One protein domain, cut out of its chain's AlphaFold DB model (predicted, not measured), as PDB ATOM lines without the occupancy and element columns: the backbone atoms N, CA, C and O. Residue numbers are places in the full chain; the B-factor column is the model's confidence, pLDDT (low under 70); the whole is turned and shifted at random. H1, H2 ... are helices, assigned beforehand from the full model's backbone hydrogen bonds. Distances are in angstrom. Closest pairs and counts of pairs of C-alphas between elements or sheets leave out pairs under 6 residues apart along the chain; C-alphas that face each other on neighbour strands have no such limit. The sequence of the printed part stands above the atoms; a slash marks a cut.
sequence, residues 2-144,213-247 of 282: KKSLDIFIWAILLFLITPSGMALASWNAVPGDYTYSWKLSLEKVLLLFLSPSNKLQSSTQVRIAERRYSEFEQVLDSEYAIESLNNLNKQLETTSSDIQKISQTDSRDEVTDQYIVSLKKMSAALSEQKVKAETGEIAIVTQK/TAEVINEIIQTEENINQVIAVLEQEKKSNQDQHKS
ATOM      1  N   LYS A   2      99.920  71.398  84.247       77.94
ATOM      2  CA  LYS A   2      99.048  71.805  85.376       77.94
ATOM      3  C   LYS A   2      98.581  70.631  86.265       77.94
ATOM      4  O   LYS A   2      98.693  70.708  87.476       77.94
ATOM      5  N   LYS A   3      98.208  69.492  85.662       84.25
ATOM      6  CA  LYS A   3      97.718  68.301  86.391       84.25
ATOM      7  C   LYS A   3      98.729  67.695  87.377       84.25
ATOM      8  O   LYS A   3      98.339  67.194  88.419       84.25
ATOM      9  N   SER A   4     100.021  67.725  87.052       87.00
ATOM     10  CA  SER A   4     101.081  67.195  87.919       87.00
ATOM     11  C   SER A   4     101.400  68.129  89.092       87.00
ATOM     12  O   SER A   4     101.728  67.645  90.167       87.00
ATOM     13  N   LEU A   5     101.241  69.447  88.910       89.06
ATOM     14  CA  LEU A   5     101.329  70.421  90.001       89.06
ATOM     15  C   LEU A   5     100.157  70.253  90.981       89.06
ATOM     16  O   LEU A   5     100.381  70.237  92.186       89.06
ATOM     17  N   ASP A   6      98.936  70.046  90.474       91.50
ATOM     18  CA  ASP A   6      97.754  69.817  91.319       91.50
ATOM     19  C   ASP A   6      97.916  68.562  92.187       91.50
ATOM     20  O   ASP A   6      97.675  68.609  93.390       91.50
ATOM     21  N   ILE A   7      98.389  67.452  91.609       92.44
ATOM     22  CA  ILE A   7      98.654  66.214  92.362       92.44
ATOM     23  C   ILE A   7      99.711  66.449  93.447       92.44
ATOM     24  O   ILE A   7      99.554  65.969  94.566       92.44
ATOM     25  N   PHE A   8     100.765  67.206  93.139       93.50
ATOM     26  CA  PHE A   8     101.817  67.520  94.103       93.50
ATOM     27  C   PHE A   8     101.314  68.413  95.248       93.50
ATOM     28  O   PHE A   8     101.619  68.144  96.407       93.50
ATOM     29  N   ILE A   9     100.486  69.420  94.951       92.94
ATOM     30  CA  ILE A   9      99.851  70.278  95.965       92.94
ATOM     31  C   ILE A   9      98.932  69.451  96.866       92.94
ATOM     32  O   ILE A   9      99.010  69.583  98.084       92.94
ATOM     33  N   TRP A  10      98.105  68.569  96.298       94.31
ATOM     34  CA  TRP A  10      97.246  67.680  97.085       94.31
ATOM     35  C   TRP A  10      98.052  66.698  97.936       94.31
ATOM     36  O   TRP A  10      97.698  66.477  99.092       94.31
ATOM     37  N   ALA A  11      99.151  66.153  97.407       90.75
ATOM     38  CA  ALA A  11     100.046  65.284  98.163       90.75
ATOM     39  C   ALA A  11     100.688  66.025  99.345       90.75
ATOM     40  O   ALA A  11     100.669  65.508 100.458       90.75
ATOM     41  N   ILE A  12     101.180  67.252  99.135       90.69
ATOM     42  CA  ILE A  12     101.711  68.101 100.213       90.69
ATOM     43  C   ILE A  12     100.618  68.432 101.229       90.69
ATOM     44  O   ILE A  12     100.847  68.310 102.428       90.69
ATOM     45  N   LEU A  13      99.428  68.826 100.776       91.12
ATOM     46  CA  LEU A  13      98.327  69.187 101.663       91.12
ATOM     47  C   LEU A  13      97.933  68.001 102.554       91.12
ATOM     48  O   LEU A  13      97.814  68.151 103.766       91.12
ATOM     49  N   LEU A  14      97.792  66.808 101.976       87.69
ATOM     50  CA  LEU A  14      97.422  65.595 102.708       87.69
ATOM     51  C   LEU A  14      98.545  65.134 103.654       87.69
ATOM     52  O   LEU A  14      98.279  64.688 104.774       87.69
ATOM     53  N   PHE A  15      99.797  65.332 103.233       87.94
ATOM     54  CA  PHE A  15     100.980  65.110 104.057       87.94
ATOM     55  C   PHE A  15     101.072  66.091 105.234       87.94
ATOM     56  O   PHE A  15     101.555  65.703 106.288       87.94
ATOM     57  N   LEU A  16     100.576  67.326 105.099       85.56
ATOM     58  CA  LEU A  16     100.571  68.323 106.176       85.56
ATOM     59  C   LEU A  16      99.362  68.195 107.115       85.56
ATOM     60  O   LEU A  16      99.499  68.434 108.316       85.56
ATOM     61  N   ILE A  17      98.187  67.791 106.616       84.12
ATOM     62  CA  ILE A  17      96.966  67.668 107.437       84.12
ATOM     63  C   ILE A  17      97.126  66.589 108.512       84.12
ATOM     64  O   ILE A  17      96.782  66.822 109.669       84.12
ATOM     65  N   THR A  18      97.667  65.426 108.146       79.19
ATOM     66  CA  THR A  18      97.797  64.278 109.058       79.19
ATOM     67  C   THR A  18      98.628  64.594 110.317       79.19
ATOM     68  O   THR A  18      98.102  64.435 111.422       79.19
ATOM     69  N   PRO A  19      99.872  65.110 110.215       79.06
ATOM     70  CA  PRO A  19     100.651  65.496 111.389       79.06
ATOM     71  C   PRO A  19     100.044  66.697 112.122       79.06
ATOM     72  O   PRO A  19     100.144  66.749 113.344       79.06
ATOM     73  N   SER A  20      99.365  67.620 111.427       79.12
ATOM     74  CA  SER A  20      98.684  68.751 112.081       79.12
ATOM     75  C   SER A  20      97.534  68.288 112.978       79.12
ATOM     76  O   SER A  20      97.396  68.762 114.105       79.12
ATOM     77  N   GLY A  21      96.730  67.326 112.513       80.12
ATOM     78  CA  GLY A  21      95.652  66.734 113.306       80.12
ATOM     79  C   GLY A  21      96.181  66.007 114.543       80.12
ATOM     80  O   GLY A  21      95.663  66.205 115.642       80.12
ATOM     81  N   MET A  22      97.262  65.234 114.389       79.88
ATOM     82  CA  MET A  22      97.926  64.581 115.523       79.88
ATOM     83  C   MET A  22      98.548  65.589 116.494       79.88
ATOM     84  O   MET A  22      98.452  65.396 117.703       79.88
ATOM     85  N   ALA A  23      99.135  66.678 115.994       79.00
ATOM     86  CA  ALA A  23      99.693  67.734 116.834       79.00
ATOM     87  C   ALA A  23      98.622  68.377 117.721       79.00
ATOM     88  O   ALA A  23      98.828  68.490 118.929       79.00
ATOM     89  N   LEU A  24      97.459  68.709 117.152       82.75
ATOM     90  CA  LEU A  24      96.329  69.256 117.907       82.75
ATOM     91  C   LEU A  24      95.792  68.267 118.946       82.75
ATOM     92  O   LEU A  24      95.540  68.664 120.080       82.75
ATOM     93  N   ALA A  25      95.668  66.985 118.590       81.06
ATOM     94  CA  ALA A  25      95.242  65.950 119.533       81.06
ATOM     95  C   ALA A  25      96.247  65.772 120.685       81.06
ATOM     96  O   ALA A  25      95.850  65.619 121.835       81.06
ATOM     97  N   SER A  26      97.548  65.853 120.390       88.62
ATOM     98  CA  SER A  26      98.615  65.705 121.384       88.62
ATOM     99  C   SER A  26      98.848  66.948 122.248       88.62
ATOM    100  O   SER A  26      99.580  66.871 123.228       88.62
ATOM    101  N   TRP A  27      98.246  68.096 121.916       86.81
ATOM    102  CA  TRP A  27      98.533  69.363 122.597       86.81
ATOM    103  C   TRP A  27      98.187  69.317 124.092       86.81
ATOM    104  O   TRP A  27      98.977  69.753 124.934       86.81
ATOM    105  N   ASN A  28      97.043  68.707 124.413       90.75
ATOM    106  CA  ASN A  28      96.559  68.515 125.782       90.75
ATOM    107  C   ASN A  28      96.967  67.164 126.382       90.75
ATOM    108  O   ASN A  28      96.483  66.827 127.451       90.75
ATOM    109  N   ALA A  29      97.825  66.389 125.706       93.50
ATOM    110  CA  ALA A  29      98.272  65.117 126.255       93.50
ATOM    111  C   ALA A  29      99.130  65.357 127.504       93.50
ATOM    112  O   ALA A  29     100.040  66.200 127.475       93.50
ATOM    113  N   VAL A  30      98.853  64.599 128.557       95.25
ATOM    114  CA  VAL A  30      99.597  64.577 129.822       95.25
ATOM    115  C   VAL A  30     100.325  63.235 129.981       95.25
ATOM    116  O   VAL A  30     100.025  62.291 129.241       95.25
ATOM    117  N   PRO A  31     101.309  63.120 130.892       93.94
ATOM    118  CA  PRO A  31     101.881  61.825 131.254       93.94
ATOM    119  C   PRO A  31     100.795  60.764 131.512       93.94
ATOM    120  O   PRO A  31      99.788  61.051 132.151       93.94
ATOM    121  N   GLY A  32     100.980  59.567 130.946       92.06
ATOM    122  CA  GLY A  32      99.981  58.490 130.933       92.06
ATOM    123  C   GLY A  32      99.136  58.393 129.656       92.06
ATOM    124  O   GLY A  32      98.686  57.304 129.295       92.06
ATOM    125  N   ASP A  33      98.981  59.482 128.897       94.12
ATOM    126  CA  ASP A  33      98.240  59.442 127.635       94.12
ATOM    127  C   ASP A  33      99.028  58.742 126.519       94.12
ATOM    128  O   ASP A  33     100.211  59.003 126.291       94.12
ATOM    129  N   TYR A  34      98.335  57.944 125.698       93.44
ATOM    130  CA  TYR A  34      98.938  57.267 124.539       93.44
ATOM    131  C   TYR A  34      99.620  58.240 123.557       93.44
ATOM    132  O   TYR A  34     100.630  57.917 122.932       93.44
ATOM    133  N   THR A  35      99.084  59.456 123.415       93.31
ATOM    134  CA  THR A  35      99.625  60.487 122.515       93.31
ATOM    135  C   THR A  35     100.731  61.339 123.143       93.31
ATOM    136  O   THR A  35     101.283  62.204 122.458       93.31
ATOM    137  N   TYR A  36     101.087  61.121 124.412       93.75
ATOM    138  CA  TYR A  36     102.080  61.941 125.107       93.75
ATOM    139  C   TYR A  36     103.480  61.807 124.496       93.75
ATOM    140  O   TYR A  36     104.150  62.807 124.249       93.75
ATOM    141  N   SER A  37     103.905  60.599 124.111       91.88
ATOM    142  CA  SER A  37     105.195  60.419 123.424       91.88
ATOM    143  C   SER A  37     105.271  61.206 122.110       91.88
ATOM    144  O   SER A  37     106.326  61.739 121.766       91.88
ATOM    145  N   TRP A  38     104.145  61.336 121.399       90.62
ATOM    146  CA  TRP A  38     104.071  62.139 120.178       90.62
ATOM    147  C   TRP A  38     104.250  63.632 120.466       90.62
ATOM    148  O   TRP A  38     104.995  64.304 119.751       90.62
ATOM    149  N   LYS A  39     103.644  64.140 121.549       93.25
ATOM    150  CA  LYS A  39     103.849  65.514 122.034       93.25
ATOM    151  C   LYS A  39     105.333  65.801 122.271       93.25
ATOM    152  O   LYS A  39     105.859  66.768 121.723       93.25
ATOM    153  N   LEU A  40     106.023  64.916 122.999       93.44
ATOM    154  CA  LEU A  40     107.462  65.048 123.268       93.44
ATOM    155  C   LEU A  40     108.290  65.081 121.974       93.44
ATOM    156  O   LEU A  40     109.230  65.869 121.849       93.44
ATOM    157  N   SER A  41     107.955  64.238 120.994       93.12
ATOM    158  CA  SER A  41     108.625  64.229 119.689       93.12
ATOM    159  C   SER A  41     108.392  65.519 118.904       93.12
ATOM    160  O   SER A  41     109.342  66.067 118.344       93.12
ATOM    161  N   LEU A  42     107.159  66.030 118.878       92.00
ATOM    162  CA  LEU A  42     106.831  67.281 118.196       92.00
ATOM    163  C   LEU A  42     107.544  68.480 118.818       92.00
ATOM    164  O   LEU A  42     108.042  69.332 118.086       92.00
ATOM    165  N   GLU A  43     107.637  68.535 120.145       93.25
ATOM    166  CA  GLU A  43     108.358  69.601 120.843       93.25
ATOM    167  C   GLU A  43     109.855  69.577 120.514       93.25
ATOM    168  O   GLU A  43     110.429  70.622 120.213       93.25
ATOM    169  N   LYS A  44     110.481  68.393 120.445       93.88
ATOM    170  CA  LYS A  44     111.879  68.259 119.994       93.88
ATOM    171  C   LYS A  44     112.074  68.731 118.555       93.88
ATOM    172  O   LYS A  44     113.041  69.435 118.271       93.88
ATOM    173  N   VAL A  45     111.167  68.361 117.649       93.19
ATOM    174  CA  VAL A  45     111.214  68.813 116.248       93.19
ATOM    175  C   VAL A  45     111.050  70.330 116.176       93.19
ATOM    176  O   VAL A  45     111.819  70.988 115.481       93.19
ATOM    177  N   LEU A  46     110.106  70.898 116.927       92.44
ATOM    178  CA  LEU A  46     109.907  72.343 117.003       92.44
ATOM    179  C   LEU A  46     111.176  73.060 117.482       92.44
ATOM    180  O   LEU A  46     111.618  74.005 116.834       92.44
ATOM    181  N   LEU A  47     111.795  72.588 118.568       93.38
ATOM    182  CA  LEU A  47     113.037  73.161 119.090       93.38
ATOM    183  C   LEU A  47     114.188  73.056 118.082       93.38
ATOM    184  O   LEU A  47     114.934  74.018 117.912       93.38
ATOM    185  N   LEU A  48     114.294  71.943 117.350       93.81
ATOM    186  CA  LEU A  48     115.282  71.790 116.279       93.81
ATOM    187  C   LEU A  48     115.083  72.837 115.172       93.81
ATOM    188  O   LEU A  48     116.053  73.447 114.725       93.81
ATOM    189  N   PHE A  49     113.837  73.088 114.764       94.25
ATOM    190  CA  PHE A  49     113.517  74.125 113.778       94.25
ATOM    191  C   PHE A  49     113.814  75.546 114.277       94.25
ATOM    192  O   PHE A  49     114.145  76.414 113.471       94.25
ATOM    193  N   LEU A  50     113.716  75.784 115.587       92.69
ATOM    194  CA  LEU A  50     114.003  77.080 116.209       92.69
ATOM    195  C   LEU A  50     115.480  77.275 116.577       92.69
ATOM    196  O   LEU A  50     115.879  78.406 116.852       92.69
ATOM    197  N   SER A  51     116.296  76.217 116.522       89.00
ATOM    198  CA  SER A  51     117.720  76.243 116.888       89.00
ATOM    199  C   SER A  51     118.591  77.308 116.202       89.00
ATOM    200  O   SER A  51     119.538  77.768 116.836       89.00
ATOM    201  N   PRO A  52     118.301  77.797 114.974       92.56
ATOM    202  CA  PRO A  52     119.062  78.911 114.404       92.56
ATOM    203  C   PRO A  52     118.899  80.234 115.174       92.56
ATOM    204  O   PRO A  52     119.651  81.178 114.939       92.56
ATOM    205  N   SER A  53     117.910  80.333 116.067       93.12
ATOM    206  CA  SER A  53     117.651  81.506 116.897       93.12
ATOM    207  C   SER A  53     117.587  81.115 118.372       93.12
ATOM    208  O   SER A  53     116.526  80.758 118.885       93.12
ATOM    209  N   ASN A  54     118.711  81.269 119.080       91.06
ATOM    210  CA  ASN A  54     118.803  80.956 120.513       91.06
ATOM    211  C   ASN A  54     117.705  81.665 121.329       91.06
ATOM    212  O   ASN A  54     117.125  81.065 122.222       91.06
ATOM    213  N   LYS A  55     117.336  82.909 120.984       92.12
ATOM    214  CA  LYS A  55     116.227  83.621 121.646       92.12
ATOM    215  C   LYS A  55     114.881  82.910 121.460       92.12
ATOM    216  O   LYS A  55     114.135  82.736 122.426       92.12
ATOM    217  N   LEU A  56     114.538  82.519 120.229       92.50
ATOM    218  CA  LEU A  56     113.272  81.830 119.947       92.50
ATOM    219  C   LEU A  56     113.246  80.433 120.564       92.50
ATOM    220  O   LEU A  56     112.224  80.036 121.121       92.50
ATOM    221  N   GLN A  57     114.368  79.714 120.503       93.75
ATOM    222  CA  GLN A  57     114.515  78.426 121.168       93.75
ATOM    223  C   GLN A  57     114.291  78.577 122.677       93.75
ATOM    224  O   GLN A  57     113.377  77.952 123.208       93.75
ATOM    225  N   SER A  58     115.033  79.453 123.358       93.56
ATOM    226  CA  SER A  58     114.947  79.601 124.815       93.56
ATOM    227  C   SER A  58     113.592  80.138 125.282       93.56
ATOM    228  O   SER A  58     113.027  79.608 126.231       93.56
ATOM    229  N   SER A  59     112.991  81.107 124.583       93.94
ATOM    230  CA  SER A  59     111.619  81.554 124.899       93.94
ATOM    231  C   SER A  59     110.573  80.450 124.691       93.94
ATOM    232  O   SER A  59     109.593  80.367 125.433       93.94
ATOM    233  N   THR A  60     110.784  79.555 123.723       95.81
ATOM    234  CA  THR A  60     109.937  78.368 123.548       95.81
ATOM    235  C   THR A  60     110.157  77.360 124.673       95.81
ATOM    236  O   THR A  60     109.178  76.820 125.179       95.81
ATOM    237  N   GLN A  61     111.399  77.156 125.122       95.88
ATOM    238  CA  GLN A  61     111.715  76.303 126.274       95.88
ATOM    239  C   GLN A  61     111.030  76.801 127.556       95.88
ATOM    240  O   GLN A  61     110.443  75.992 128.270       95.88
ATOM    241  N   VAL A  62     110.992  78.120 127.797       97.31
ATOM    242  CA  VAL A  62     110.234  78.719 128.917       97.31
ATOM    243  C   VAL A  62     108.754  78.328 128.849       97.31
ATOM    244  O   VAL A  62     108.190  77.854 129.832       97.31
ATOM    245  N   ARG A  63     108.129  78.430 127.669       96.81
ATOM    246  CA  ARG A  63     106.724  78.019 127.475       96.81
ATOM    247  C   ARG A  63     106.506  76.514 127.634       96.81
ATOM    248  O   ARG A  63     105.422  76.095 128.034       96.81
ATOM    249  N   ILE A  64     107.493  75.692 127.279       96.38
ATOM    250  CA  ILE A  64     107.433  74.245 127.513       96.38
ATOM    251  C   ILE A  64     107.533  73.963 129.017       96.38
ATOM    252  O   ILE A  64     106.760  73.149 129.508       96.38
ATOM    253  N   ALA A  65     108.389  74.667 129.767       97.25
ATOM    254  CA  ALA A  65     108.470  74.545 131.226       97.25
ATOM    255  C   ALA A  65     107.135  74.886 131.907       97.25
ATOM    256  O   ALA A  65     106.629  74.095 132.699       97.25
ATOM    257  N   GLU A  66     106.511  76.004 131.527       97.12
ATOM    258  CA  GLU A  66     105.171  76.372 132.012       97.12
ATOM    259  C   GLU A  66     104.131  75.290 131.702       97.12
ATOM    260  O   GLU A  66     103.290  74.964 132.536       97.12
ATOM    261  N   ARG A  67     104.202  74.696 130.507       96.50
ATOM    262  CA  ARG A  67     103.302  73.611 130.115       96.50
ATOM    263  C   ARG A  67     103.540  72.341 130.924       96.50
ATOM    264  O   ARG A  67     102.562  71.725 131.324       96.50
ATOM    265  N   ARG A  68     104.797  71.967 131.196       97.00
ATOM    266  CA  ARG A  68     105.131  70.834 132.079       97.00
ATOM    267  C   ARG A  68     104.579  71.028 133.480       97.00
ATOM    268  O   ARG A  68     104.089  70.075 134.075       97.00
ATOM    269  N   TYR A  69     104.603  72.261 133.977       97.06
ATOM    270  CA  TYR A  69     103.956  72.585 135.237       97.06
ATOM    271  C   TYR A  69     102.431  72.395 135.166       97.06
ATOM    272  O   TYR A  69     101.864  71.703 136.003       97.06
ATOM    273  N   SER A  70     101.767  72.908 134.126       96.19
ATOM    274  CA  SER A  70     100.322  72.683 133.947       96.19
ATOM    275  C   SER A  70      99.949  71.222 133.679       96.19
ATOM    276  O   SER A  70      98.825  70.817 133.963       96.19
ATOM    277  N   GLU A  71     100.845  70.420 133.100       95.31
ATOM    278  CA  GLU A  71     100.673  68.967 132.999       95.31
ATOM    279  C   GLU A  71     100.699  68.338 134.388       95.31
ATOM    280  O   GLU A  71      99.793  67.578 134.703       95.31
ATOM    281  N   PHE A  72     101.654  68.731 135.236       96.00
ATOM    282  CA  PHE A  72     101.724  68.279 136.624       96.00
ATOM    283  C   PHE A  72     100.447  68.612 137.400       96.00
ATOM    284  O   PHE A  72      99.896  67.729 138.045       96.00
ATOM    285  N   GLU A  73      99.922  69.834 137.275       94.50
ATOM    286  CA  GLU A  73      98.655  70.210 137.921       94.50
ATOM    287  C   GLU A  73      97.479  69.319 137.491       94.50
ATOM    288  O   GLU A  73      96.588  69.051 138.291       94.50
ATOM    289  N   GLN A  74      97.472  68.853 136.237       94.31
ATOM    290  CA  GLN A  74      96.421  67.976 135.710       94.31
ATOM    291  C   GLN A  74      96.545  66.526 136.175       94.31
ATOM    292  O   GLN A  74      95.547  65.814 136.140       94.31
ATOM    293  N   VAL A  75      97.747  66.087 136.556       94.25
ATOM    294  CA  VAL A  75      98.024  64.695 136.941       94.25
ATOM    295  C   VAL A  75      98.395  64.546 138.417       94.25
ATOM    296  O   VAL A  75      98.836  63.472 138.822       94.25
ATOM    297  N   LEU A  76      98.226  65.602 139.216       92.31
ATOM    298  CA  LEU A  76      98.614  65.659 140.627       92.31
ATOM    299  C   LEU A  76      97.892  64.616 141.495       92.31
ATOM    300  O   LEU A  76      98.467  64.111 142.454       92.31
ATOM    301  N   ASP A  77      96.652  64.277 141.153       89.38
ATOM    302  CA  ASP A  77      95.836  63.259 141.826       89.38
ATOM    303  C   ASP A  77      96.041  61.842 141.253       89.38
ATOM    304  O   ASP A  77      95.354  60.894 141.639       89.38
ATOM    305  N   SER A  78      96.993  61.679 140.335       90.69
ATOM    306  CA  SER A  78      97.230  60.432 139.612       90.69
ATOM    307  C   SER A  78      98.626  59.862 139.853       90.69
ATOM    308  O   SER A  78      99.542  60.535 140.327       90.69
ATOM    309  N   GLU A  79      98.814  58.629 139.389       88.94
ATOM    310  CA  GLU A  79     100.078  57.895 139.467       88.94
ATOM    311  C   GLU A  79     101.216  58.545 138.663       88.94
ATOM    312  O   GLU A  79     102.385  58.216 138.857       88.94
ATOM    313  N   TYR A  80     100.890  59.501 137.791       93.62
ATOM    314  CA  TYR A  80     101.854  60.200 136.950       93.62
ATOM    315  C   TYR A  80     102.360  61.525 137.541       93.62
ATOM    316  O   TYR A  80     103.165  62.204 136.897       93.62
ATOM    317  N   ALA A  81     101.947  61.900 138.760       93.69
ATOM    318  CA  ALA A  81     102.396  63.127 139.428       93.69
ATOM    319  C   ALA A  81     103.932  63.212 139.519       93.69
ATOM    320  O   ALA A  81     104.532  64.212 139.114       93.69
ATOM    321  N   ILE A  82     104.574  62.126 139.965       93.81
ATOM    322  CA  ILE A  82     106.035  62.029 140.102       93.81
ATOM    323  C   ILE A  82     106.723  62.099 138.734       93.81
ATOM    324  O   ILE A  82     107.719  62.805 138.570       93.81
ATOM    325  N   GLU A  83     106.196  61.407 137.717       94.44
ATOM    326  CA  GLU A  83     106.747  61.480 136.358       94.44
ATOM    327  C   GLU A  83     106.652  62.909 135.798       94.44
ATOM    328  O   GLU A  83     107.587  63.401 135.159       94.44
ATOM    329  N   SER A  84     105.550  63.608 136.075       95.19
ATOM    330  CA  SER A  84     105.363  64.987 135.637       95.19
ATOM    331  C   SER A  84     106.304  65.965 136.346       95.19
ATOM    332  O   SER A  84     106.873  66.830 135.675       95.19
ATOM    333  N   LEU A  85     106.545  65.808 137.654       95.88
ATOM    334  CA  LEU A  85     107.550  66.593 138.390       95.88
ATOM    335  C   LEU A  85     108.963  66.345 137.855       95.88
ATOM    336  O   LEU A  85     109.706  67.290 137.586       95.88
ATOM    337  N   ASN A  86     109.308  65.088 137.579       95.94
ATOM    338  CA  ASN A  86     110.581  64.732 136.958       95.94
ATOM    339  C   ASN A  86     110.756  65.369 135.570       95.94
ATOM    340  O   ASN A  86     111.836  65.864 135.228       95.94
ATOM    341  N   ASN A  87     109.700  65.371 134.754       95.38
ATOM    342  CA  ASN A  87     109.708  66.021 133.445       95.38
ATOM    343  C   ASN A  87     109.843  67.544 133.564       95.38
ATOM    344  O   ASN A  87     110.575  68.146 132.774       95.38
ATOM    345  N   LEU A  88     109.185  68.154 134.554       97.12
ATOM    346  CA  LEU A  88     109.356  69.566 134.877       97.12
ATOM    347  C   LEU A  88     110.813  69.852 135.253       97.12
ATOM    348  O   LEU A  88     111.436  70.667 134.583       97.12
ATOM    349  N   ASN A  89     111.397  69.129 136.212       97.31
ATOM    350  CA  ASN A  89     112.784  69.321 136.653       97.31
ATOM    351  C   ASN A  89     113.797  69.251 135.499       97.31
ATOM    352  O   ASN A  89     114.623  70.154 135.344       97.31
ATOM    353  N   LYS A  90     113.682  68.246 134.621       96.44
ATOM    354  CA  LYS A  90     114.522  68.138 133.410       96.44
ATOM    355  C   LYS A  90     114.361  69.342 132.482       96.44
ATOM    356  O   LYS A  90     115.334  69.831 131.899       96.44
ATOM    357  N   GLN A  91     113.128  69.820 132.324       96.62
ATOM    358  CA  GLN A  91     112.834  70.994 131.514       96.62
ATOM    359  C   GLN A  91     113.391  72.270 132.159       96.62
ATOM    360  O   GLN A  91     113.855  73.146 131.427       96.62
ATOM    361  N   LEU A  92     113.402  72.366 133.493       97.50
ATOM    362  CA  LEU A  92     113.942  73.524 134.200       97.50
ATOM    363  C   LEU A  92     115.442  73.699 133.938       97.50
ATOM    364  O   LEU A  92     115.889  74.791 133.568       97.50
ATOM    365  N   GLU A  93     116.192  72.603 134.066       96.44
ATOM    366  CA  GLU A  93     117.632  72.547 133.804       96.44
ATOM    367  C   GLU A  93     117.942  72.861 132.334       96.44
ATOM    368  O   GLU A  93     118.763  73.730 132.032       96.44
ATOM    369  N   THR A  94     117.219  72.214 131.411       95.31
ATOM    370  CA  THR A  94     117.394  72.428 129.966       95.31
ATOM    371  C   THR A  94     117.135  73.886 129.585       95.31
ATOM    372  O   THR A  94     117.916  74.483 128.846       95.31
ATOM    373  N   THR A  95     116.062  74.481 130.115       96.88
ATOM    374  CA  THR A  95     115.688  75.874 129.830       96.88
ATOM    375  C   THR A  95     116.742  76.845 130.357       96.88
ATOM    376  O   THR A  95     117.161  77.737 129.625       96.88
ATOM    377  N   SER A  96     117.220  76.641 131.590       97.06
ATOM    378  CA  SER A  96     118.289  77.458 132.177       97.06
ATOM    379  C   SER A  96     119.578  77.389 131.343       97.06
ATOM    380  O   SER A  96     120.136  78.418 130.959       97.06
ATOM    381  N   SER A  97     119.991  76.177 130.952       96.00
ATOM    382  CA  SER A  97     121.164  75.962 130.095       96.00
ATOM    383  C   SER A  97     121.021  76.617 128.714       96.00
ATOM    384  O   SER A  97     121.984  77.174 128.188       96.00
ATOM    385  N   ASP A  98     119.839  76.570 128.100       94.50
ATOM    386  CA  ASP A  98     119.608  77.181 126.788       94.50
ATOM    387  C   ASP A  98     119.570  78.716 126.857       94.50
ATOM    388  O   ASP A  98     120.047  79.384 125.937       94.50
ATOM    389  N   ILE A  99     119.073  79.300 127.952       95.94
ATOM    390  CA  ILE A  99     119.142  80.752 128.195       95.94
ATOM    391  C   ILE A  99     120.601  81.220 128.275       95.94
ATOM    392  O   ILE A  99     120.965  82.205 127.630       95.94
ATOM    393  N   GLN A 100     121.457  80.465 128.963       94.81
ATOM    394  CA  GLN A 100     122.894  80.748 129.078       94.81
ATOM    395  C   GLN A 100     123.636  80.764 127.737       94.81
ATOM    396  O   GLN A 100     124.646  81.449 127.581       94.81
ATOM    397  N   LYS A 101     123.132  80.040 126.732       94.44
ATOM    398  CA  LYS A 101     123.719  79.984 125.382       94.44
ATOM    399  C   LYS A 101     123.314  81.168 124.496       94.44
ATOM    400  O   LYS A 101     123.777  81.265 123.355       94.44
ATOM    401  N   ILE A 102     122.441  82.068 124.955       94.94
ATOM    402  CA  ILE A 102     122.050  83.252 124.183       94.94
ATOM    403  C   ILE A 102     123.224  84.241 124.153       94.94
ATOM    404  O   ILE A 102     123.576  84.843 125.160       94.94
ATOM    405  N   SER A 103     123.810  84.450 122.970       93.44
ATOM    406  CA  SER A 103     124.989  85.315 122.813       93.44
ATOM    407  C   SER A 103     124.694  86.812 122.963       93.44
ATOM    408  O   SER A 103     125.599  87.583 123.257       93.44
ATOM    409  N   GLN A 104     123.454  87.242 122.719       93.38
ATOM    410  CA  GLN A 104     123.058  88.646 122.848       93.38
ATOM    411  C   GLN A 104     122.579  88.936 124.271       93.38
ATOM    412  O   GLN A 104     121.521  88.440 124.656       93.38
ATOM    413  N   THR A 105     123.314  89.774 125.009       92.69
ATOM    414  CA  THR A 105     123.015  90.123 126.409       92.69
ATOM    415  C   THR A 105     121.581  90.610 126.600       92.69
ATOM    416  O   THR A 105     120.870  90.022 127.401       92.69
ATOM    417  N   ASP A 106     121.110  91.571 125.798       92.62
ATOM    418  CA  ASP A 106     119.746  92.109 125.934       92.62
ATOM    419  C   ASP A 106     118.665  91.032 125.741       92.62
ATOM    420  O   ASP A 106     117.687  90.966 126.483       92.62
ATOM    421  N   SER A 107     118.851  90.146 124.754       94.75
ATOM    422  CA  SER A 107     117.914  89.043 124.504       94.75
ATOM    423  C   SER A 107     117.969  87.985 125.601       94.75
ATOM    424  O   SER A 107     116.942  87.392 125.922       94.75
ATOM    425  N   ARG A 108     119.158  87.723 126.154       95.81
ATOM    426  CA  ARG A 108     119.329  86.813 127.284       95.81
ATOM    427  C   ARG A 108     118.619  87.366 128.508       95.81
ATOM    428  O   ARG A 108     117.814  86.651 129.082       95.81
ATOM    429  N   ASP A 109     118.855  88.629 128.851       95.62
ATOM    430  CA  ASP A 109     118.254  89.280 130.015       95.62
ATOM    431  C   ASP A 109     116.723  89.309 129.915       95.62
ATOM    432  O   ASP A 109     116.043  88.991 130.890       95.62
ATOM    433  N   GLU A 110     116.173  89.590 128.728       96.38
ATOM    434  CA  GLU A 110     114.726  89.542 128.482       96.38
ATOM    435  C   GLU A 110     114.141  88.142 128.738       96.38
ATOM    436  O   GLU A 110     113.129  88.007 129.429       96.38
ATOM    437  N   VAL A 111     114.764  87.090 128.193       96.94
ATOM    438  CA  VAL A 111     114.278  85.712 128.375       96.94
ATOM    439  C   VAL A 111     114.497  85.240 129.817       96.94
ATOM    440  O   VAL A 111     113.625  84.575 130.373       96.94
ATOM    441  N   THR A 112     115.609  85.624 130.446       97.56
ATOM    442  CA  THR A 112     115.890  85.375 131.865       97.56
ATOM    443  C   THR A 112     114.806  85.977 132.754       97.56
ATOM    444  O   THR A 112     114.284  85.284 133.626       97.56
ATOM    445  N   ASP A 113     114.414  87.229 132.517       97.88
ATOM    446  CA  ASP A 113     113.374  87.897 133.305       97.88
ATOM    447  C   ASP A 113     112.013  87.221 133.147       97.88
ATOM    448  O   ASP A 113     111.328  86.978 134.143       97.88
ATOM    449  N   GLN A 114     111.645  86.859 131.913       97.50
ATOM    450  CA  GLN A 114     110.433  86.079 131.657       97.50
ATOM    451  C   GLN A 114     110.463  84.761 132.431       97.50
ATOM    452  O   GLN A 114     109.503  84.430 133.124       97.50
ATOM    453  N   TYR A 115     111.583  84.042 132.374       98.19
ATOM    454  CA  TYR A 115     111.698  82.749 133.025       98.19
ATOM    455  C   TYR A 115     111.656  82.855 134.553       98.19
ATOM    456  O   TYR A 115     110.920  82.103 135.183       98.19
ATOM    457  N   ILE A 116     112.351  83.825 135.161       98.12
ATOM    458  CA  ILE A 116     112.302  84.069 136.614       98.12
ATOM    459  C   ILE A 116     110.869  84.363 137.077       98.12
ATOM    460  O   ILE A 116     110.453  83.867 138.126       98.12
ATOM    461  N   VAL A 117     110.099  85.148 136.316       98.06
ATOM    462  CA  VAL A 117     108.686  85.416 136.634       98.06
ATOM    463  C   VAL A 117     107.871  84.120 136.613       98.06
ATOM    464  O   VAL A 117     107.129  83.852 137.562       98.06
ATOM    465  N   SER A 118     108.040  83.292 135.580       97.06
ATOM    466  CA  SER A 118     107.355  82.000 135.474       97.06
ATOM    467  C   SER A 118     107.760  81.042 136.598       97.06
ATOM    468  O   SER A 118     106.890  80.421 137.205       97.06
ATOM    469  N   LEU A 119     109.047  80.978 136.951       97.81
ATOM    470  CA  LEU A 119     109.580  80.184 138.065       97.81
ATOM    471  C   LEU A 119     108.992  80.604 139.413       97.81
ATOM    472  O   LEU A 119     108.538  79.753 140.174       97.81
ATOM    473  N   LYS A 120     108.921  81.911 139.694       98.00
ATOM    474  CA  LYS A 120     108.303  82.431 140.925       98.00
ATOM    475  C   LYS A 120     106.821  82.060 141.010       98.00
ATOM    476  O   LYS A 120     106.350  81.681 142.080       98.00
ATOM    477  N   LYS A 121     106.100  82.115 139.885       97.62
ATOM    478  CA  LYS A 121     104.700  81.674 139.814       97.62
ATOM    479  C   LYS A 121     104.565  80.167 140.070       97.62
ATOM    480  O   LYS A 121     103.711  79.778 140.860       97.62
ATOM    481  N   MET A 122     105.400  79.345 139.433       97.00
ATOM    482  CA  MET A 122     105.400  77.889 139.614       97.00
ATOM    483  C   MET A 122     105.730  77.497 141.056       97.00
ATOM    484  O   MET A 122     105.017  76.685 141.631       97.00
ATOM    485  N   SER A 123     106.746  78.113 141.670       97.19
ATOM    486  CA  SER A 123     107.095  77.863 143.075       97.19
ATOM    487  C   SER A 123     105.954  78.233 144.025       97.19
ATOM    488  O   SER A 123     105.612  77.438 144.890       97.19
ATOM    489  N   ALA A 124     105.307  79.389 143.841       97.44
ATOM    490  CA  ALA A 124     104.168  79.768 144.680       97.44
ATOM    491  C   ALA A 124     103.012  78.759 144.577       97.44
ATOM    492  O   ALA A 124     102.394  78.412 145.582       97.44
ATOM    493  N   ALA A 125     102.739  78.273 143.367       94.44
ATOM    494  CA  ALA A 125     101.664  77.327 143.130       94.44
ATOM    495  C   ALA A 125     102.023  75.897 143.594       94.44
ATOM    496  O   ALA A 125     101.163  75.217 144.143       94.44
ATOM    497  N   LEU A 126     103.285  75.454 143.493       95.00
ATOM    498  CA  LEU A 126     103.758  74.212 144.133       95.00
ATOM    499  C   LEU A 126     103.573  74.248 145.651       95.00
ATOM    500  O   LEU A 126     103.094  73.271 146.222       95.00
ATOM    501  N   SER A 127     103.866  75.386 146.281       95.75
ATOM    502  CA  SER A 127     103.675  75.571 147.719       95.75
ATOM    503  C   SER A 127     102.207  75.410 148.119       95.75
ATOM    504  O   SER A 127     101.891  74.753 149.111       95.75
ATOM    505  N   GLU A 128     101.286  75.939 147.306       94.94
ATOM    506  CA  GLU A 128      99.846  75.739 147.498       94.94
ATOM    507  C   GLU A 128      99.452  74.261 147.349       94.94
ATOM    508  O   GLU A 128      98.731  73.731 148.196       94.94
ATOM    509  N   GLN A 129      99.946  73.575 146.312       92.62
ATOM    510  CA  GLN A 129      99.650  72.155 146.093       92.62
ATOM    511  C   GLN A 129     100.208  71.265 147.207       92.62
ATOM    512  O   GLN A 129      99.538  70.325 147.633       92.62
ATOM    513  N   LYS A 130     101.389  71.594 147.737       93.81
ATOM    514  CA  LYS A 130     101.970  70.923 148.902       93.81
ATOM    515  C   LYS A 130     101.038  71.002 150.110       93.81
ATOM    516  O   LYS A 130     100.741  69.975 150.709       93.81
ATOM    517  N   VAL A 131     100.534  72.194 150.440       94.44
ATOM    518  CA  VAL A 131      99.602  72.376 151.567       94.44
ATOM    519  C   VAL A 131      98.305  71.586 151.349       94.44
ATOM    520  O   VAL A 131      97.790  70.968 152.282       94.44
ATOM    521  N   LYS A 132      97.784  71.552 150.118       91.56
ATOM    522  CA  LYS A 132      96.594  70.753 149.777       91.56
ATOM    523  C   LYS A 132      96.832  69.246 149.909       91.56
ATOM    524  O   LYS A 132      95.961  68.537 150.408       91.56
ATOM    525  N   ALA A 133      98.010  68.763 149.518       88.88
ATOM    526  CA  ALA A 133      98.399  67.367 149.703       88.88
ATOM    527  C   ALA A 133      98.567  67.015 151.194       88.88
ATOM    528  O   ALA A 133      98.024  66.013 151.649       88.88
ATOM    529  N   GLU A 134      99.226  67.871 151.984       89.69
ATOM    530  CA  GLU A 134      99.407  67.685 153.437       89.69
ATOM    531  C   GLU A 134      98.080  67.682 154.213       89.69
ATOM    532  O   GLU A 134      97.941  66.989 155.221       89.69
ATOM    533  N   THR A 135      97.092  68.450 153.750       91.00
ATOM    534  CA  THR A 135      95.750  68.511 154.356       91.00
ATOM    535  C   THR A 135      94.799  67.424 153.850       91.00
ATOM    536  O   THR A 135      93.682  67.314 154.360       91.00
ATOM    537  N   GLY A 136      95.230  66.610 152.880       84.81
ATOM    538  CA  GLY A 136      94.418  65.553 152.279       84.81
ATOM    539  C   GLY A 136      93.281  66.065 151.388       84.81
ATOM    540  O   GLY A 136      92.330  65.329 151.135       84.81
ATOM    541  N   GLU A 137      93.343  67.316 150.915       86.12
ATOM    542  CA  GLU A 137      92.364  67.862 149.960       86.12
ATOM    543  C   GLU A 137      92.495  67.198 148.576       86.12
ATOM    544  O   GLU A 137      91.539  67.167 147.800       86.12
ATOM    545  N   ILE A 138      93.664  66.620 148.283       81.56
ATOM    546  CA  ILE A 138      93.969  65.934 147.027       81.56
ATOM    547  C   ILE A 138      94.230  64.458 147.327       81.56
ATOM    548  O   ILE A 138      95.134  64.125 148.089       81.56
ATOM    549  N   ALA A 139      93.437  63.577 146.718       74.56
ATOM    550  CA  ALA A 139      93.655  62.138 146.793       74.56
ATOM    551  C   ALA A 139      94.751  61.749 145.793       74.56
ATOM    552  O   ALA A 139      94.540  61.844 144.589       74.56
ATOM    553  N   ILE A 140      95.914  61.330 146.286       73.69
ATOM    554  CA  ILE A 140      97.039  60.918 145.444       73.69
ATOM    555  C   ILE A 140      96.931  59.414 145.201       73.69
ATOM    556  O   ILE A 140      97.138  58.602 146.104       73.69
ATOM    557  N   VAL A 141      96.569  59.036 143.976       71.44
ATOM    558  CA  VAL A 141      96.478  57.631 143.573       71.44
ATOM    559  C   VAL A 141      97.828  57.187 143.022       71.44
ATOM    560  O   VAL A 141      98.206  57.625 141.946       71.44
ATOM    561  N   THR A 142      98.534  56.278 143.695       58.59
ATOM    562  CA  THR A 142      99.729  55.630 143.118       58.59
ATOM    563  C   THR A 142      99.410  54.192 142.736       58.59
ATOM    564  O   THR A 142      98.960  53.397 143.566       58.59
ATOM    565  N   GLN A 143      99.670  53.826 141.479       55.19
ATOM    566  CA  GLN A 143      99.584  52.441 141.030       55.19
ATOM    567  C   GLN A 143     100.882  51.707 141.371       55.19
ATOM    568  O   GLN A 143     101.946  51.994 140.829       55.19
ATOM    569  N   LYS A 144     100.785  50.710 142.254       51.38
ATOM    570  CA  LYS A 144     101.830  49.696 142.423       51.38
ATOM    571  C   LYS A 144     101.958  48.940 141.100       51.38
ATOM    572  O   LYS A 144     100.960  48.376 140.645       51.38
ATOM    573  N   THR A 213     101.469  59.631 149.415       85.44
ATOM    574  CA  THR A 213     101.302  61.080 149.577       85.44
ATOM    575  C   THR A 213     102.605  61.736 150.033       85.44
ATOM    576  O   THR A 213     102.977  62.800 149.534       85.44
ATOM    577  N   ALA A 214     103.343  61.078 150.932       90.50
ATOM    578  CA  ALA A 214     104.635  61.562 151.406       90.50
ATOM    579  C   ALA A 214     105.688  61.631 150.284       90.50
ATOM    580  O   ALA A 214     106.473  62.580 150.248       90.50
ATOM    581  N   GLU A 215     105.685  60.671 149.353       91.50
ATOM    582  CA  GLU A 215     106.607  60.665 148.211       91.50
ATOM    583  C   GLU A 215     106.366  61.860 147.278       91.50
ATOM    584  O   GLU A 215     107.299  62.605 146.976       91.50
ATOM    585  N   VAL A 216     105.109  62.111 146.893       91.75
ATOM    586  CA  VAL A 216     104.761  63.268 146.051       91.75
ATOM    587  C   VAL A 216     105.096  64.586 146.748       91.75
ATOM    588  O   VAL A 216     105.659  65.480 146.117       91.75
ATOM    589  N   ILE A 217     104.809  64.717 148.048       93.56
ATOM    590  CA  ILE A 217     105.170  65.915 148.823       93.56
ATOM    591  C   ILE A 217     106.687  66.136 148.816       93.56
ATOM    592  O   ILE A 217     107.141  67.265 148.618       93.56
ATOM    593  N   ASN A 218     107.478  65.079 149.005       95.31
ATOM    594  CA  ASN A 218     108.935  65.172 148.967       95.31
ATOM    595  C   ASN A 218     109.439  65.611 147.582       95.31
ATOM    596  O   ASN A 218     110.314  66.471 147.490       95.31
ATOM    597  N   GLU A 219     108.847  65.087 146.510       95.06
ATOM    598  CA  GLU A 219     109.200  65.466 145.140       95.06
ATOM    599  C   GLU A 219     108.811  66.924 144.822       95.06
ATOM    600  O   GLU A 219     109.559  67.642 144.149       95.06
ATOM    601  N   ILE A 220     107.680  67.406 145.356       95.25
ATOM    602  CA  ILE A 220     107.295  68.824 145.281       95.25
ATOM    603  C   ILE A 220     108.350  69.691 145.981       95.25
ATOM    604  O   ILE A 220     108.815  70.661 145.387       95.25
ATOM    605  N   ILE A 221     108.774  69.321 147.196       96.94
ATOM    606  CA  ILE A 221     109.798  70.059 147.956       96.94
ATOM    607  C   ILE A 221     111.117  70.127 147.176       96.94
ATOM    608  O   ILE A 221     111.701  71.204 147.055       96.94
ATOM    609  N   GLN A 222     111.571  69.006 146.608       97.12
ATOM    610  CA  GLN A 222     112.789  68.977 145.791       97.12
ATOM    611  C   GLN A 222     112.662  69.855 144.541       97.12
ATOM    612  O   GLN A 222     113.594  70.574 144.181       97.12
ATOM    613  N   THR A 223     111.494  69.842 143.899       96.88
ATOM    614  CA  THR A 223     111.217  70.676 142.724       96.88
ATOM    615  C   THR A 223     111.206  72.164 143.083       96.88
ATOM    616  O   THR A 223     111.775  72.975 142.351       96.88
ATOM    617  N   GLU A 224     110.624  72.551 144.222       97.12
ATOM    618  CA  GLU A 224     110.684  73.928 144.731       97.12
ATOM    619  C   GLU A 224     112.122  74.367 145.025       97.12
ATOM    620  O   GLU A 224     112.518  75.482 144.673       97.12
ATOM    621  N   GLU A 225     112.924  73.500 145.647       98.00
ATOM    622  CA  GLU A 225     114.336  73.776 145.901       98.00
ATOM    623  C   GLU A 225     115.100  73.982 144.588       98.00
ATOM    624  O   GLU A 225     115.808  74.982 144.438       98.00
ATOM    625  N   ASN A 226     114.892  73.104 143.605       97.31
ATOM    626  CA  ASN A 226     115.495  73.217 142.282       97.31
ATOM    627  C   ASN A 226     115.097  74.529 141.582       97.31
ATOM    628  O   ASN A 226     115.957  75.253 141.079       97.31
ATOM    629  N   ILE A 227     113.812  74.907 141.617       97.69
ATOM    630  CA  ILE A 227     113.341  76.198 141.087       97.69
ATOM    631  C   ILE A 227     114.094  77.364 141.739       97.69
ATOM    632  O   ILE A 227     114.572  78.259 141.037       97.69
ATOM    633  N   ASN A 228     114.237  77.354 143.066       97.88
ATOM    634  CA  ASN A 228     114.930  78.415 143.794       97.88
ATOM    635  C   ASN A 228     116.428  78.475 143.455       97.88
ATOM    636  O   ASN A 228     116.974  79.571 143.298       97.88
ATOM    637  N   GLN A 229     117.083  77.323 143.278       97.88
ATOM    638  CA  GLN A 229     118.470  77.256 142.813       97.88
ATOM    639  C   GLN A 229     118.614  77.840 141.400       97.88
ATOM    640  O   GLN A 229     119.499  78.664 141.164       97.88
ATOM    641  N   VAL A 230     117.711  77.491 140.475       97.62
ATOM    642  CA  VAL A 230     117.709  78.033 139.106       97.62
ATOM    643  C   VAL A 230     117.501  79.550 139.111       97.62
ATOM    644  O   VAL A 230     118.234  80.260 138.421       97.62
ATOM    645  N   ILE A 231     116.566  80.072 139.917       97.81
ATOM    646  CA  ILE A 231     116.372  81.524 140.076       97.81
ATOM    647  C   ILE A 231     117.671  82.187 140.550       97.81
ATOM    648  O   ILE A 231     118.091  83.184 139.964       97.81
ATOM    649  N   ALA A 232     118.323  81.635 141.577       98.00
ATOM    650  CA  ALA A 232     119.547  82.209 142.132       98.00
ATOM    651  C   ALA A 232     120.689  82.259 141.101       98.00
ATOM    652  O   ALA A 232     121.358  83.288 140.983       98.00
ATOM    653  N   VAL A 233     120.873  81.186 140.322       97.44
ATOM    654  CA  VAL A 233     121.879  81.121 139.247       97.44
ATOM    655  C   VAL A 233     121.605  82.178 138.176       97.44
ATOM    656  O   VAL A 233     122.509  82.929 137.809       97.44
ATOM    657  N   LEU A 234     120.356  82.288 137.716       96.75
ATOM    658  CA  LEU A 234     119.966  83.251 136.685       96.75
ATOM    659  C   LEU A 234     120.096  84.706 137.164       96.75
ATOM    660  O   LEU A 234     120.586  85.564 136.426       96.75
ATOM    661  N   GLU A 235     119.708  85.001 138.409       97.00
ATOM    662  CA  GLU A 235     119.870  86.335 139.000       97.00
ATOM    663  C   GLU A 235     121.353  86.699 139.198       97.00
ATOM    664  O   GLU A 235     121.737  87.856 138.990       97.00
ATOM    665  N   GLN A 236     122.200  85.737 139.583       96.25
ATOM    666  CA  GLN A 236     123.645  85.942 139.705       96.25
ATOM    667  C   GLN A 236     124.287  86.226 138.343       96.25
ATOM    668  O   GLN A 236     125.074  87.168 138.218       96.25
ATOM    669  N   GLU A 237     123.942  85.445 137.322       93.62
ATOM    670  CA  GLU A 237     124.455  85.637 135.969       93.62
ATOM    671  C   GLU A 237     124.055  87.009 135.414       93.62
ATOM    672  O   GLU A 237     124.908  87.744 134.911       93.62
ATOM    673  N   LYS A 238     122.788  87.407 135.587       94.06
ATOM    674  CA  LYS A 238     122.297  88.729 135.180       94.06
ATOM    675  C   LYS A 238     123.111  89.865 135.810       94.06
ATOM    676  O   LYS A 238     123.533  90.784 135.107       94.06
ATOM    677  N   LYS A 239     123.391  89.789 137.118       94.06
ATOM    678  CA  LYS A 239     124.235  90.777 137.819       94.06
ATOM    679  C   LYS A 239     125.654  90.816 137.246       94.06
ATOM    680  O   LYS A 239     126.160  91.897 136.958       94.06
ATOM    681  N   SER A 240     126.257  89.649 137.005       92.19
ATOM    682  CA  SER A 240     127.604  89.552 136.426       92.19
ATOM    683  C   SER A 240     127.703  90.205 135.042       92.19
ATOM    684  O   SER A 240     128.729  90.805 134.721       92.19
ATOM    685  N   ASN A 241     126.657  90.110 134.218       88.81
ATOM    686  CA  ASN A 241     126.637  90.731 132.890       88.81
ATOM    687  C   ASN A 241     126.468  92.257 132.956       88.81
ATOM    688  O   ASN A 241     127.058  92.984 132.154       88.81
ATOM    689  N   GLN A 242     125.697  92.756 133.927       87.94
ATOM    690  CA  GLN A 242     125.458  94.190 134.096       87.94
ATOM    691  C   GLN A 242     126.737  94.954 134.487       87.94
ATOM    692  O   GLN A 242     126.952  96.082 134.033       87.94
ATOM    693  N   ASP A 243     127.606  94.340 135.293       88.00
ATOM    694  CA  ASP A 243     128.854  94.963 135.750       88.00
ATOM    695  C   ASP A 243     129.932  95.028 134.650       88.00
ATOM    696  O   ASP A 243     130.716  95.984 134.600       88.00
ATOM    697  N   GLN A 244     129.931  94.078 133.706       81.19
ATOM    698  CA  GLN A 244     130.818  94.133 132.537       81.19
ATOM    699  C   GLN A 244     130.501  95.335 131.636       81.19
ATOM    700  O   GLN A 244     131.418  96.042 131.219       81.19
ATOM    701  N   HIS A 245     129.221  95.643 131.410       76.31
ATOM    702  CA  HIS A 245     128.828  96.774 130.561       76.31
ATOM    703  C   HIS A 245     129.185  98.147 131.148       76.31
ATOM    704  O   HIS A 245     129.538  99.057 130.398       76.31
ATOM    705  N   LYS A 246     129.151  98.312 132.478       76.88
ATOM    706  CA  LYS A 246     129.541  99.582 133.125       76.88
ATOM    707  C   LYS A 246     131.045  99.859 133.059       76.88
ATOM    708  O   LYS A 246     131.455 101.015 133.125       76.88
ATOM    709  N   SER A 247     131.860  98.814 132.933       71.62
ATOM    710  CA  SER A 247     133.322  98.926 132.948       71.62
ATOM    711  C   SER A 247     133.894  99.432 131.614       71.62
ATOM    712  O   SER A 247     134.919 100.112 131.612       71.62
TER     713      SER A 247
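Overview. This is residues 2 to 144 and 213 to 247 of the 282 residues of the protein "Tetratricopeptide TPR_1 repeat-containing protein" of Candidatus Pacebacteria bacterium GW2011_GWF2_38_9 (UniProt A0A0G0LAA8). Four long helices, H3 to H6, form an up-and-down bundle, each running against the one before it. H2 folds against the H3 side of it, meeting H3 near one end, and H1 runs off from H2 as an arm whose residues 2 to 18 stick out. The printed part has 178 residues with six named helices, H1 to H6 in chain order, and no named strand; the class is all helix. The whole is loose, with a radius of gyration of the C-alphas of 19.9 A, and flat, spanning 66 by 58 by 20 A.

Along the chain. H1, residues 2 to 27, begins at C-alpha 2 (99.048, 71.805, 85.376) and is 37.3 A long. H2 is residues 36 to 50, H3 residues 54 to 75, 31.1 A, and H4 residues 81 to 100. H5, residues 105 to 134, measures 42.3 A. H6, residues 213 to 247, measures 52.3 A and ends at C-alpha 247 (133.322, 98.926, 132.948).

Arrangement. H1 touches H2 with residues 23 to 27 alone, at a steep tilt of 60 degrees; the closest C-alphas, of Ser 26 and Lys 39, are 5.3 A apart. H2 and H3 form a helical hairpin, closest at C-alphas 50 and 57, 5.2 A. H3 and H4, another hairpin, touch at a shallow tilt of 14 degrees, closest at C-alphas 72 and 84, 5.0 A. H5 and H6 touch, opposite ways, closest at C-alphas 123 and 224, 5.6 A. H3 and H6 are apart. Every O i to N i+4 pair is within hydrogen-bond range in H2, H3, H4 and H5; H1 has 20 of 22 and H6 29 of 31.

Size, cuts and confidence. Residues 145 to 212 are not printed; C-alphas 144 and 213 are 13.5 A apart across this cut. No link printed whole is long. Residues 142 to 144 have pLDDT under 70.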